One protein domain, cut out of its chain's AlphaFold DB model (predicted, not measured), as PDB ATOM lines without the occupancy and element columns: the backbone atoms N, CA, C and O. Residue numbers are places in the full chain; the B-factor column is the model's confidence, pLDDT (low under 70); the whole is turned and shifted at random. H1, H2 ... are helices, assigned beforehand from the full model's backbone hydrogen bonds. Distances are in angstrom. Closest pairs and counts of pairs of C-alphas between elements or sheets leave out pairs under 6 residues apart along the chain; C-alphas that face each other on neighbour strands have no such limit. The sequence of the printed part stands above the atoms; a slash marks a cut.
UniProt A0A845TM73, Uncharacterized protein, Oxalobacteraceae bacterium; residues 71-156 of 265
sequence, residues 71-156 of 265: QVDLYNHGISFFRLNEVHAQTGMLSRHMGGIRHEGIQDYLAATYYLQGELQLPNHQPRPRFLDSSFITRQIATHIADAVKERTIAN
ATOM      1  N   GLN A  71      34.763  -6.293  -4.649       91.44
ATOM      2  CA  GLN A  71      33.581  -6.945  -4.097       91.44
ATOM      3  C   GLN A  71      32.982  -8.010  -5.026       91.44
ATOM      4  O   GLN A  71      32.487  -9.026  -4.533       91.44
ATOM      5  N   VAL A  72      33.000  -7.794  -6.343       90.56
ATOM      6  CA  VAL A  72      32.405  -8.721  -7.315       90.56
ATOM      7  C   VAL A  72      33.278  -9.963  -7.432       90.56
ATOM      8  O   VAL A  72      32.770 -11.083  -7.351       90.56
ATOM      9  N   ASP A  73      34.594  -9.782  -7.526       91.38
ATOM     10  CA  ASP A  73      35.553 -10.884  -7.525       91.38
ATOM     11  C   ASP A  73      35.510 -11.674  -6.210       91.38
ATOM     12  O   ASP A  73      35.571 -12.908  -6.220       91.38
ATOM     13  N   LEU A  74      35.311 -11.000  -5.072       95.00
ATOM     14  CA  LEU A  74      35.141 -11.665  -3.780       95.00
ATOM     15  C   LEU A  74      33.892 -12.541  -3.755       95.00
ATOM     16  O   LEU A  74      33.948 -13.682  -3.290       95.00
ATOM     17  N   TYR A  75      32.780 -12.030  -4.279       93.75
ATOM     18  CA  TYR A  75      31.538 -12.784  -4.370       93.75
ATOM     19  C   TYR A  75      31.684 -14.011  -5.283       93.75
ATOM     20  O   TYR A  75      31.287 -15.117  -4.909       93.75
ATOM     21  N   ASN A  76      32.338 -13.850  -6.437       92.06
ATOM     22  CA  ASN A  76      32.624 -14.947  -7.365       92.06
ATOM     23  C   ASN A  76      33.500 -16.031  -6.722       92.06
ATOM     24  O   ASN A  76      33.201 -17.220  -6.851       92.06
ATOM     25  N   HIS A  77      34.532 -15.644  -5.966       94.19
ATOM     26  CA  HIS A  77      35.314 -16.596  -5.180       94.19
ATOM     27  C   HIS A  77      34.454 -17.332  -4.147       94.19
ATOM     28  O   HIS A  77      34.616 -18.541  -3.975       94.19
ATOM     29  N   GLY A  78      33.514 -16.640  -3.504       95.62
ATOM     30  CA  GLY A  78      32.539 -17.252  -2.603       95.62
ATOM     31  C   GLY A  78      31.725 -18.352  -3.281       95.62
ATOM     32  O   GLY A  78      31.649 -19.464  -2.762       95.62
ATOM     33  N   ILE A  79      31.217 -18.097  -4.490       95.50
ATOM     34  CA  ILE A  79      30.524 -19.113  -5.298       95.50
ATOM     35  C   ILE A  79      31.449 -20.300  -5.614       95.50
ATOM     36  O   ILE A  79      31.031 -21.455  -5.505       95.50
ATOM     37  N   SER A  80      32.708 -20.057  -5.986       95.06
ATOM     38  CA  SER A  80      33.676 -21.133  -6.243       95.06
ATOM     39  C   SER A  80      33.909 -22.014  -5.009       95.06
ATOM     40  O   SER A  80      33.932 -23.241  -5.129       95.06
ATOM     41  N   PHE A  81      34.034 -21.419  -3.817       96.25
ATOM     42  CA  PHE A  81      34.164 -22.161  -2.556       96.25
ATOM     43  C   PHE A  81      32.877 -22.897  -2.167       96.25
ATOM     44  O   PHE A  81      32.947 -24.036  -1.705       96.25
ATOM     45  N   PHE A  82      31.706 -22.304  -2.410       96.44
ATOM     46  CA  PHE A  82      30.425 -22.988  -2.245       96.44
ATOM     47  C   PHE A  82      30.366 -24.259  -3.104       96.44
ATOM     48  O   PHE A  82      30.106 -25.349  -2.595       96.44
ATOM     49  N   ARG A  83      30.702 -24.153  -4.396       96.12
ATOM     50  CA  ARG A  83      30.730 -25.301  -5.314       96.12
ATOM     51  C   ARG A  83      31.725 -26.369  -4.870       96.12
ATOM     52  O   ARG A  83      31.416 -27.553  -4.964       96.12
ATOM     53  N   LEU A  84      32.896 -25.971  -4.368       94.88
ATOM     54  CA  LEU A  84      33.880 -26.902  -3.811       94.88
ATOM     55  C   LEU A  84      33.309 -27.689  -2.618       94.88
ATOM     56  O   LEU A  84      33.452 -28.913  -2.562       94.88
ATOM     57  N   ASN A  85      32.609 -27.008  -1.705       94.62
ATOM     58  CA  ASN A  85      31.951 -27.641  -0.561       94.62
ATOM     59  C   ASN A  85      30.848 -28.610  -0.997       94.62
ATOM     60  O   ASN A  85      30.746 -29.709  -0.449       94.62
ATOM     61  N   GLU A  86      30.069 -28.253  -2.017       95.06
ATOM     62  CA  GLU A  86      29.047 -29.139  -2.574       95.06
ATOM     63  C   GLU A  86      29.670 -30.372  -3.249       95.06
ATOM     64  O   GLU A  86      29.205 -31.488  -3.028       95.06
ATOM     65  N   VAL A  87      30.788 -30.235  -3.976       94.50
ATOM     66  CA  VAL A  87      31.542 -31.396  -4.493       94.50
ATOM     67  C   VAL A  87      31.976 -32.317  -3.350       94.50
ATOM     68  O   VAL A  87      31.827 -33.541  -3.451       94.50
ATOM     69  N   HIS A  88      32.469 -31.763  -2.241       91.56
ATOM     70  CA  HIS A  88      32.836 -32.549  -1.062       91.56
ATOM     71  C   HIS A  88      31.622 -33.254  -0.427       91.56
ATOM     72  O   HIS A  88      31.692 -34.435  -0.080       91.56
ATOM     73  N   ALA A  89      30.476 -32.577  -0.332       91.75
ATOM     74  CA  ALA A  89      29.247 -33.161   0.197       91.75
ATOM     75  C   ALA A  89      28.731 -34.317  -0.680       91.75
ATOM     76  O   ALA A  89      28.425 -35.397  -0.163       91.75
ATOM     77  N   GLN A  90      28.686 -34.124  -2.003       92.00
ATOM     78  CA  GLN A  90      28.228 -35.128  -2.970       92.00
ATOM     79  C   GLN A  90      29.130 -36.364  -2.980       92.00
ATOM     80  O   GLN A  90      28.646 -37.496  -2.891       92.00
ATOM     81  N   THR A  91      30.450 -36.165  -3.007       89.50
ATOM     82  CA  THR A  91      31.422 -37.268  -2.925       89.50
ATOM     83  C   THR A  91      31.272 -38.037  -1.611       89.50
ATOM     84  O   THR A  91      31.163 -39.263  -1.628       89.50
ATOM     85  N   GLY A  92      31.120 -37.338  -0.482       85.75
ATOM     86  CA  GLY A  92      30.856 -37.963   0.814       85.75
ATOM     87  C   GLY A  92      29.550 -38.771   0.867       85.75
ATOM     88  O   GLY A  92      29.509 -39.836   1.488       85.75
ATOM     89  N   MET A  93      28.479 -38.311   0.211       87.00
ATOM     90  CA  MET A  93      27.216 -39.060   0.113       87.00
ATOM     91  C   MET A  93      27.358 -40.348  -0.702       87.00
ATOM     92  O   MET A  93      26.825 -41.385  -0.293       87.00
ATOM     93  N   LEU A  94      28.093 -40.296  -1.816       84.19
ATOM     94  CA  LEU A  94      28.365 -41.455  -2.668       84.19
ATOM     95  C   LEU A  94      29.211 -42.500  -1.934       84.19
ATOM     96  O   LEU A  94      28.849 -43.678  -1.919       84.19
ATOM     97  N   SER A  95      30.280 -42.079  -1.246       79.25
ATOM     98  CA  SER A  95      31.125 -42.992  -0.464       79.25
ATOM     99  C   SER A  95      30.340 -43.705   0.646       79.25
ATOM    100  O   SER A  95      30.567 -44.891   0.898       79.25
ATOM    101  N   ARG A  96      29.376 -43.021   1.285       79.88
ATOM    102  CA  ARG A  96      28.481 -43.634   2.287       79.88
ATOM    103  C   ARG A  96      27.515 -44.649   1.670       79.88
ATOM    104  O   ARG A  96      27.368 -45.739   2.216       79.88
ATOM    105  N   HIS A  97      26.892 -44.325   0.535       77.31
ATOM    106  CA  HIS A  97      25.965 -45.232  -0.161       77.31
ATOM    107  C   HIS A  97      26.638 -46.516  -0.656       77.31
ATOM    108  O   HIS A  97      26.028 -47.581  -0.652       77.31
ATOM    109  N   MET A  98      27.915 -46.433  -1.025       69.56
ATOM    110  CA  MET A  98      28.722 -47.561  -1.502       69.56
ATOM    111  C   MET A  98      29.211 -48.495  -0.375       69.56
ATOM    112  O   MET A  98      30.029 -49.385  -0.607       69.56
ATOM    113  N   GLY A  99      28.708 -48.317   0.850       59.66
ATOM    114  CA  GLY A  99      28.892 -49.260   1.947       59.66
ATOM    115  C   GLY A  99      30.201 -49.127   2.718       59.66
ATOM    116  O   GLY A  99      30.549 -50.067   3.416       59.66
ATOM    117  N   GLY A 100      30.941 -48.013   2.623       52.44
ATOM    118  CA  GLY A 100      32.054 -47.667   3.531       52.44
ATOM    119  C   GLY A 100      33.248 -48.640   3.608       52.44
ATOM    120  O   GLY A 100      34.207 -48.365   4.320       52.44
ATOM    121  N   ILE A 101      33.225 -49.762   2.879       47.38
ATOM    122  CA  ILE A 101      34.228 -50.840   2.966       47.38
ATOM    123  C   ILE A 101      35.562 -50.443   2.307       47.38
ATOM    124  O   ILE A 101      36.578 -51.104   2.511       47.38
ATOM    125  N   ARG A 102      35.609 -49.338   1.556       48.94
ATOM    126  CA  ARG A 102      36.858 -48.798   1.009       48.94
ATOM    127  C   ARG A 102      37.245 -47.528   1.752       48.94
ATOM    128  O   ARG A 102      36.685 -46.456   1.537       48.94
ATOM    129  N   HIS A 103      38.212 -47.683   2.650       48.25
ATOM    130  CA  HIS A 103      38.993 -46.582   3.187       48.25
ATOM    131  C   HIS A 103      39.593 -45.777   2.029       48.25
ATOM    132  O   HIS A 103      40.455 -46.293   1.329       48.25
ATOM    133  N   GLU A 104      39.100 -44.545   1.856       54.88
ATOM    134  CA  GLU A 104      39.818 -43.303   1.500       54.88
ATOM    135  C   GLU A 104      38.929 -42.359   0.666       54.88
ATOM    136  O   GLU A 104      39.190 -42.107  -0.505       54.88
ATOM    137  N   GLY A 105      37.904 -41.756   1.289       69.44
ATOM    138  CA  GLY A 105      37.062 -40.730   0.638       69.44
ATOM    139  C   GLY A 105      37.839 -39.517   0.095       69.44
ATOM    140  O   GLY A 105      37.332 -38.788  -0.750       69.44
ATOM    141  N   ILE A 106      39.095 -39.338   0.520       80.31
ATOM    142  CA  ILE A 106      40.008 -38.317  -0.010       80.31
ATOM    143  C   ILE A 106      40.353 -38.588  -1.480       80.31
ATOM    144  O   ILE A 106      40.376 -37.645  -2.261       80.31
ATOM    145  N   GLN A 107      40.581 -39.843  -1.885       83.06
ATOM    146  CA  GLN A 107      40.928 -40.164  -3.277       83.06
ATOM    147  C   GLN A 107      39.770 -39.837  -4.226       83.06
ATOM    148  O   GLN A 107      39.974 -39.222  -5.270       83.06
ATOM    149  N   ASP A 108      38.548 -40.192  -3.827       86.94
ATOM    150  CA  ASP A 108      37.332 -39.888  -4.584       86.94
ATOM    151  C   ASP A 108      37.068 -38.377  -4.650       86.94
ATOM    152  O   ASP A 108      36.738 -37.846  -5.710       86.94
ATOM    153  N   TYR A 109      37.293 -37.654  -3.551       89.06
ATOM    154  CA  TYR A 109      37.216 -36.194  -3.539       89.06
ATOM    155  C   TYR A 109      38.254 -35.539  -4.471       89.06
ATOM    156  O   TYR A 109      37.905 -34.677  -5.282       89.06
ATOM    157  N   LEU A 110      39.519 -35.966  -4.410       89.38
ATOM    158  CA  LEU A 110      40.582 -35.468  -5.290       89.38
ATOM    159  C   LEU A 110      40.292 -35.776  -6.764       89.38
ATOM    160  O   LEU A 110      40.526 -34.939  -7.634       89.38
ATOM    161  N   ALA A 111      39.744 -36.955  -7.060       90.75
ATOM    162  CA  ALA A 111      39.319 -37.320  -8.405       90.75
ATOM    163  C   ALA A 111      38.183 -36.419  -8.914       90.75
ATOM    164  O   ALA A 111      38.264 -35.893 -10.026       90.75
ATOM    165  N   ALA A 112      37.145 -36.203  -8.099       92.81
ATOM    166  CA  ALA A 112      36.022 -35.341  -8.454       92.81
ATOM    167  C   ALA A 112      36.472 -33.894  -8.690       92.81
ATOM    168  O   ALA A 112      36.174 -33.322  -9.737       92.81
ATOM    169  N   THR A 113      37.244 -33.319  -7.767       92.81
ATOM    170  CA  THR A 113      37.766 -31.950  -7.904       92.81
ATOM    171  C   THR A 113      38.657 -31.801  -9.136       92.81
ATOM    172  O   THR A 113      38.470 -30.856  -9.900       92.81
ATOM    173  N   TYR A 114      39.539 -32.764  -9.417       92.88
ATOM    174  CA  TYR A 114      40.361 -32.758 -10.629       92.88
ATOM    175  C   TYR A 114      39.536 -32.761 -11.923       92.88
ATOM    176  O   TYR A 114      39.856 -32.023 -12.859       92.88
ATOM    177  N   TYR A 115      38.477 -33.575 -12.009       93.69
ATOM    178  CA  TYR A 115      37.618 -33.591 -13.198       93.69
ATOM    179  C   TYR A 115      36.793 -32.312 -13.347       93.69
ATOM    180  O   TYR A 115      36.560 -31.877 -14.475       93.69
ATOM    181  N   LEU A 116      36.368 -31.719 -12.231       94.56
ATOM    182  CA  LEU A 116      35.377 -30.644 -12.204       94.56
ATOM    183  C   LEU A 116      35.964 -29.238 -12.076       94.56
ATOM    184  O   LEU A 116      35.237 -28.271 -12.278       94.56
ATOM    185  N   GLN A 117      37.262 -29.100 -11.800       92.88
ATOM    186  CA  GLN A 117      37.916 -27.809 -11.550       92.88
ATOM    187  C   GLN A 117      37.647 -26.740 -12.613       92.88
ATOM    188  O   GLN A 117      37.341 -25.604 -12.267       92.88
ATOM    189  N   GLY A 118      37.705 -27.100 -13.898       90.69
ATOM    190  CA  GLY A 118      37.416 -26.164 -14.988       90.69
ATOM    191  C   GLY A 118      35.919 -25.952 -15.211       90.69
ATOM    192  O   GLY A 118      35.483 -24.832 -15.453       90.69
ATOM    193  N   GLU A 119      35.125 -27.017 -15.105       92.44
ATOM    194  CA  GLU A 119      33.683 -26.975 -15.367       92.44
ATOM    195  C   GLU A 119      32.913 -26.180 -14.303       92.44
ATOM    196  O   GLU A 119      31.991 -25.437 -14.633       92.44
ATOM    197  N   LEU A 120      33.298 -26.323 -13.034       92.31
ATOM    198  CA  LEU A 120      32.674 -25.640 -11.900       92.31
ATOM    199  C   LEU A 120      33.410 -24.360 -11.487       92.31
ATOM    200  O   LEU A 120      32.927 -23.661 -10.594       92.31
ATOM    201  N   GLN A 121      34.535 -24.039 -12.138       92.19
ATOM    202  CA  GLN A 121      35.410 -22.913 -11.784       92.19
ATOM    203  C   GLN A 121      35.804 -22.971 -10.296       92.19
ATOM    204  O   GLN A 121      35.557 -22.036  -9.534       92.19
ATOM    205  N   LEU A 122      36.342 -24.115  -9.863       93.06
ATOM    206  CA  LEU A 122      36.772 -24.333  -8.475       93.06
ATOM    207  C   LEU A 122      37.939 -23.390  -8.116       93.06
ATOM    208  O   LEU A 122      38.696 -23.002  -9.007       93.06
ATOM    209  N   PRO A 123      38.111 -23.014  -6.833       89.00
ATOM    210  CA  PRO A 123      39.011 -21.923  -6.446       89.00
ATOM    211  C   PRO A 123      40.493 -22.218  -6.704       89.00
ATOM    212  O   PRO A 123      41.269 -21.287  -6.896       89.00
ATOM    213  N   ASN A 124      40.879 -23.494  -6.734       80.88
ATOM    214  CA  ASN A 124      42.241 -23.922  -7.008       80.88
ATOM    215  C   ASN A 124      42.271 -25.024  -8.065       80.88
ATOM    216  O   ASN A 124      41.439 -25.935  -8.072       80.88
ATOM    217  N   HIS A 125      43.280 -24.951  -8.931       79.81
ATOM    218  CA  HIS A 125      43.559 -25.992  -9.907       79.81
ATOM    219  C   HIS A 125      44.470 -27.051  -9.296       79.81
ATOM    220  O   HIS A 125      45.637 -26.790  -9.007       79.81
ATOM    221  N   GLN A 126      43.933 -28.253  -9.113       76.38
ATOM    222  CA  GLN A 126      44.686 -29.390  -8.611       76.38
ATOM    223  C   GLN A 126      45.359 -30.139  -9.774       76.38
ATOM    224  O   GLN A 126      44.742 -30.351 -10.832       76.38
ATOM    225  N   PRO A 127      46.617 -30.584  -9.594       80.62
ATOM    226  CA  PRO A 127      47.258 -31.488 -10.535       80.62
ATOM    227  C   PRO A 127      46.517 -32.829 -10.579       80.62
ATOM    228  O   PRO A 127      45.706 -33.152  -9.709       80.62
ATOM    229  N   ARG A 128      46.805 -33.639 -11.603       84.50
ATOM    230  CA  ARG A 128      46.204 -34.972 -11.728       84.50
ATOM    231  C   ARG A 128      46.549 -35.826 -10.492       84.50
ATOM    232  O   ARG A 128      47.737 -36.072 -10.269       84.50
ATOM    233  N   PRO A 129      45.553 -36.349  -9.749       84.12
ATOM    234  CA  PRO A 129      45.802 -37.223  -8.607       84.12
ATOM    235  C   PRO A 129      46.554 -38.490  -9.022       84.12
ATOM    236  O   PRO A 129      46.285 -39.071 -10.080       84.12
ATOM    237  N   ARG A 130      47.476 -38.956  -8.174       77.69
ATOM    238  CA  ARG A 130      48.312 -40.132  -8.466       77.69
ATOM    239  C   ARG A 130      47.489 -41.413  -8.587       77.69
ATOM    240  O   ARG A 130      47.767 -42.230  -9.460       77.69
ATOM    241  N   PHE A 131      46.497 -41.580  -7.718       76.94
ATOM    242  CA  PHE A 131      45.632 -42.757  -7.665       76.94
ATOM    243  C   PHE A 131      44.265 -42.515  -8.325       76.94
ATOM    244  O   PHE A 131      43.286 -43.186  -8.002       76.94
ATOM    245  N   LEU A 132      44.200 -41.591  -9.296       82.94
ATOM    246  CA  LEU A 132      42.973 -41.292 -10.043       82.94
ATOM    247  C   LEU A 132      42.339 -42.557 -10.641       82.94
ATOM    248  O   LEU A 132      41.129 -42.733 -10.566       82.94
ATOM    249  N   ASP A 133      43.159 -43.454 -11.194       82.25
ATOM    250  CA  ASP A 133      42.679 -44.654 -11.889       82.25
ATOM    251  C   ASP A 133      42.153 -45.741 -10.926       82.25
ATOM    252  O   ASP A 133      41.500 -46.688 -11.359       82.25
ATOM    253  N   SER A 134      42.421 -45.616  -9.620       79.12
ATOM    254  CA  SER A 134      41.856 -46.483  -8.576       79.12
ATOM    255  C   SER A 134      40.670 -45.865  -7.835       79.12
ATOM    256  O   SER A 134      40.037 -46.565  -7.041       79.12
ATOM    257  N   SER A 135      40.347 -44.595  -8.098       82.06
ATOM    258  CA  SER A 135      39.133 -43.961  -7.583       82.06
ATOM    259  C   SER A 135      37.892 -44.556  -8.249       82.06
ATOM    260  O   SER A 135      37.900 -44.932  -9.423       82.06
ATOM    261  N   PHE A 136      36.792 -44.621  -7.498       85.19
ATOM    262  CA  PHE A 136      35.493 -44.979  -8.063       85.19
ATOM    263  C   PHE A 136      34.895 -43.838  -8.902       85.19
ATOM    264  O   PHE A 136      34.023 -44.074  -9.740       85.19
ATOM    265  N   ILE A 137      35.364 -42.600  -8.713       89.38
ATOM    266  CA  ILE A 137      34.887 -41.436  -9.452       89.38
ATOM    267  C   ILE A 137      35.420 -41.483 -10.882       89.38
ATOM    268  O   ILE A 137      36.546 -41.099 -11.191       89.38
ATOM    269  N   THR A 138      34.560 -41.938 -11.785       90.75
ATOM    270  CA  THR A 138      34.770 -41.819 -13.227       90.75
ATOM    271  C   THR A 138      34.356 -40.432 -13.713       90.75
ATOM    272  O   THR A 138      33.606 -39.721 -13.043       90.75
ATOM    273  N   ARG A 139      34.763 -40.056 -14.933       91.75
ATOM    274  CA  ARG A 139      34.300 -38.809 -15.561       91.75
ATOM    275  C   ARG A 139      32.771 -38.727 -15.657       91.75
ATOM    276  O   ARG A 139      32.222 -37.658 -15.445       91.75
ATOM    277  N   GLN A 140      32.092 -39.842 -15.928       93.44
ATOM    278  CA  GLN A 140      30.628 -39.879 -15.982       93.44
ATOM    279  C   GLN A 140      29.999 -39.593 -14.610       93.44
ATOM    280  O   GLN A 140      29.052 -38.820 -14.516       93.44
ATOM    281  N   ILE A 141      30.546 -40.176 -13.539       93.25
ATOM    282  CA  ILE A 141      30.093 -39.898 -12.168       93.25
ATOM    283  C   ILE A 141      30.373 -38.438 -11.802       93.25
ATOM    284  O   ILE A 141      29.512 -37.781 -11.226       93.25
ATOM    285  N   ALA A 142      31.540 -37.910 -12.181       93.81
ATOM    286  CA  ALA A 142      31.868 -36.506 -11.976       93.81
ATOM    287  C   ALA A 142      30.855 -35.577 -12.668       93.81
ATOM    288  O   ALA A 142      30.407 -34.628 -12.041       93.81
ATOM    289  N   THR A 143      30.413 -35.876 -13.896       94.81
ATOM    290  CA  THR A 143      29.355 -35.099 -14.570       94.81
ATOM    291  C   THR A 143      28.050 -35.085 -13.769       94.81
ATOM    292  O   THR A 143      27.469 -34.021 -13.591       94.81
ATOM    293  N   HIS A 144      27.629 -36.215 -13.192       95.19
ATOM    294  CA  HIS A 144      26.448 -36.233 -12.318       95.19
ATOM    295  C   HIS A 144      26.622 -35.368 -11.061       95.19
ATOM    296  O   HIS A 144      25.681 -34.699 -10.640       95.19
ATOM    297  N   ILE A 145      27.825 -35.344 -10.479       95.81
ATOM    298  CA  ILE A 145      28.149 -34.427  -9.377       95.81
ATOM    299  C   ILE A 145      28.084 -32.973  -9.863       95.81
ATOM    300  O   ILE A 145      27.525 -32.133  -9.168       95.81
ATOM    301  N   ALA A 146      28.611 -32.672 -11.053       95.06
ATOM    302  CA  ALA A 146      28.579 -31.331 -11.631       95.06
ATOM    303  C   ALA A 146      27.148 -30.821 -11.809       95.06
ATOM    304  O   ALA A 146      26.854 -29.688 -11.432       95.06
ATOM    305  N   ASP A 147      26.263 -31.661 -12.347       95.19
ATOM    306  CA  ASP A 147      24.854 -31.334 -12.548       95.19
ATOM    307  C   ASP A 147      24.162 -31.057 -11.207       95.19
ATOM    308  O   ASP A 147      23.520 -30.019 -11.060       95.19
ATOM    309  N   ALA A 148      24.386 -31.905 -10.196       95.31
ATOM    310  CA  ALA A 148      23.840 -31.703  -8.853       95.31
ATOM    311  C   ALA A 148      24.354 -30.408  -8.197       95.31
ATOM    312  O   ALA A 148      23.582 -29.675  -7.584       95.31
ATOM    313  N   VAL A 149      25.646 -30.090  -8.343       94.75
ATOM    314  CA  VAL A 149      26.235 -28.846  -7.816       94.75
ATOM    315  C   VAL A 149      25.653 -27.624  -8.527       94.75
ATOM    316  O   VAL A 149      25.323 -26.634  -7.874       94.75
ATOM    317  N   LYS A 150      25.501 -27.673  -9.856       92.50
ATOM    318  CA  LYS A 150      24.900 -26.586 -10.645       92.50
ATOM    319  C   LYS A 150      23.445 -26.360 -10.254       92.50
ATOM    320  O   LYS A 150      23.085 -25.224  -9.969       92.50
ATOM    321  N   GLU A 151      22.652 -27.428 -10.171       91.94
ATOM    322  CA  GLU A 151      21.260 -27.374  -9.716       91.94
ATOM    323  C   GLU A 151      21.171 -26.766  -8.312       91.94
ATOM    324  O   GLU A 151      20.406 -25.833  -8.085       91.94
ATOM    325  N   ARG A 152      22.022 -27.219  -7.384       92.25
ATOM    326  CA  ARG A 152      22.067 -26.695  -6.015       92.25
ATOM    327  C   ARG A 152      22.460 -25.218  -5.947       92.25
ATOM    328  O   ARG A 152      21.964 -24.516  -5.072       92.25
ATOM    329  N   THR A 153      23.331 -24.763  -6.849       89.31
ATOM    330  CA  THR A 153      23.807 -23.369  -6.910       89.31
ATOM    331  C   THR A 153      22.689 -22.399  -7.291       89.31
ATOM    332  O   THR A 153      22.655 -21.302  -6.748       89.31
ATOM    333  N   ILE A 154      21.787 -22.793  -8.197       86.88
ATOM    334  CA  ILE A 154      20.697 -21.931  -8.697       86.88
ATOM    335  C   ILE A 154      19.359 -22.171  -7.985       86.88
ATOM    336  O   ILE A 154      18.439 -21.363  -8.079       86.88
ATOM    337  N   ALA A 155      19.219 -23.289  -7.266       83.81
ATOM    338  CA  ALA A 155      17.982 -23.637  -6.578       83.81
ATOM    339  C   ALA A 155      17.520 -22.523  -5.623       83.81
ATOM    340  O   ALA A 155      18.320 -21.956  -4.876       83.81
ATOM    341  N   ASN A 156      16.205 -22.271  -5.616       86.75
ATOM    342  CA  ASN A 156      15.567 -21.206  -4.836       86.75
ATOM    343  C   ASN A 156      16.192 -19.824  -5.101       86.75
ATOM    344  O   ASN A 156      16.502 -19.104  -4.157       86.75
TER     345      ASN A 156
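Overview. This is residues 71 to 156 of the 265 residues of an uncharacterized protein of Oxalobacteraceae bacterium (UniProt A0A845TM73). One long helix, H1, makes the long axis, and two shorter helices, H2 and H3, pack crosswise on it and on each other, well past its first turns. After H2 a long stretch with no named element, residues 117 to 138, folds back over the side of H2 away from H1 before H3 begins. The printed part has 86 residues with three named helices, in the order H1, H2, H3, and no named strand; its class is all helix. It is compact, with a radius of gyration of the C-alphas of 13.0 A, and its C-alphas span 44 by 30 by 19 A.

Arrangement. Start at the first printed residue with H1, residues 71 to 97, the longest helix. Look next at H2, residues 105 to 116, which touches H1 along residues 84 to 95 of H1 alone; the closest C-alphas, of Thr 91 and Tyr 109, are 5.9 A apart. These two run opposite ways at a steep tilt of 47 degrees. Then go on to H3, residues 139 to 154, which touches H1 along residues 83 to 91 of H1 alone; the closest C-alphas are those of Glu 86 and Val 149, at 6.0 A. H1 and H3 also run opposite ways, at a steep tilt of 52 degrees. H2 and H3 touch through residues 112 to 116 of H2 and 139 to 146 of H3 alone, with the C-alphas of Ala 112 and Ala 142 closest at 5.6 A. Their lines are about perpendicular, at 77 degrees. The helix packing is mostly crossed, with 0 of the 3 touching pairs at a shallow tilt. In H1, H2 and H3, every O i to N i+4 pair is within hydrogen-bond range.

Along the chain. Find C-alpha 71 at (33.581, -6.945, -4.097); from there H1 runs 39.2 A to C-alpha 97 at (25.965, -45.232, -0.161). H2 begins at C-alpha 105, at (37.062, -40.730, 0.638), and is 16.4 A long to C-alpha 116. H3 begins at C-alpha 139 and ends 22.7 A away at C-alpha 154, at (20.697, -21.931, -8.697).

Size, cuts and confidence. The two C-alphas farthest apart, of Gln 71 and Ile 101, are 44.5 A from each other, and the printed part has no cut. The link from H1 to H2, with 7 residues, is short; the link from H2 to H3, with 22 residues, is long. Look at residues 98 to 105, of which 105 belongs to H2, for the low confidence of this model, with pLDDT under 70; the mean of the printed part is 86.4.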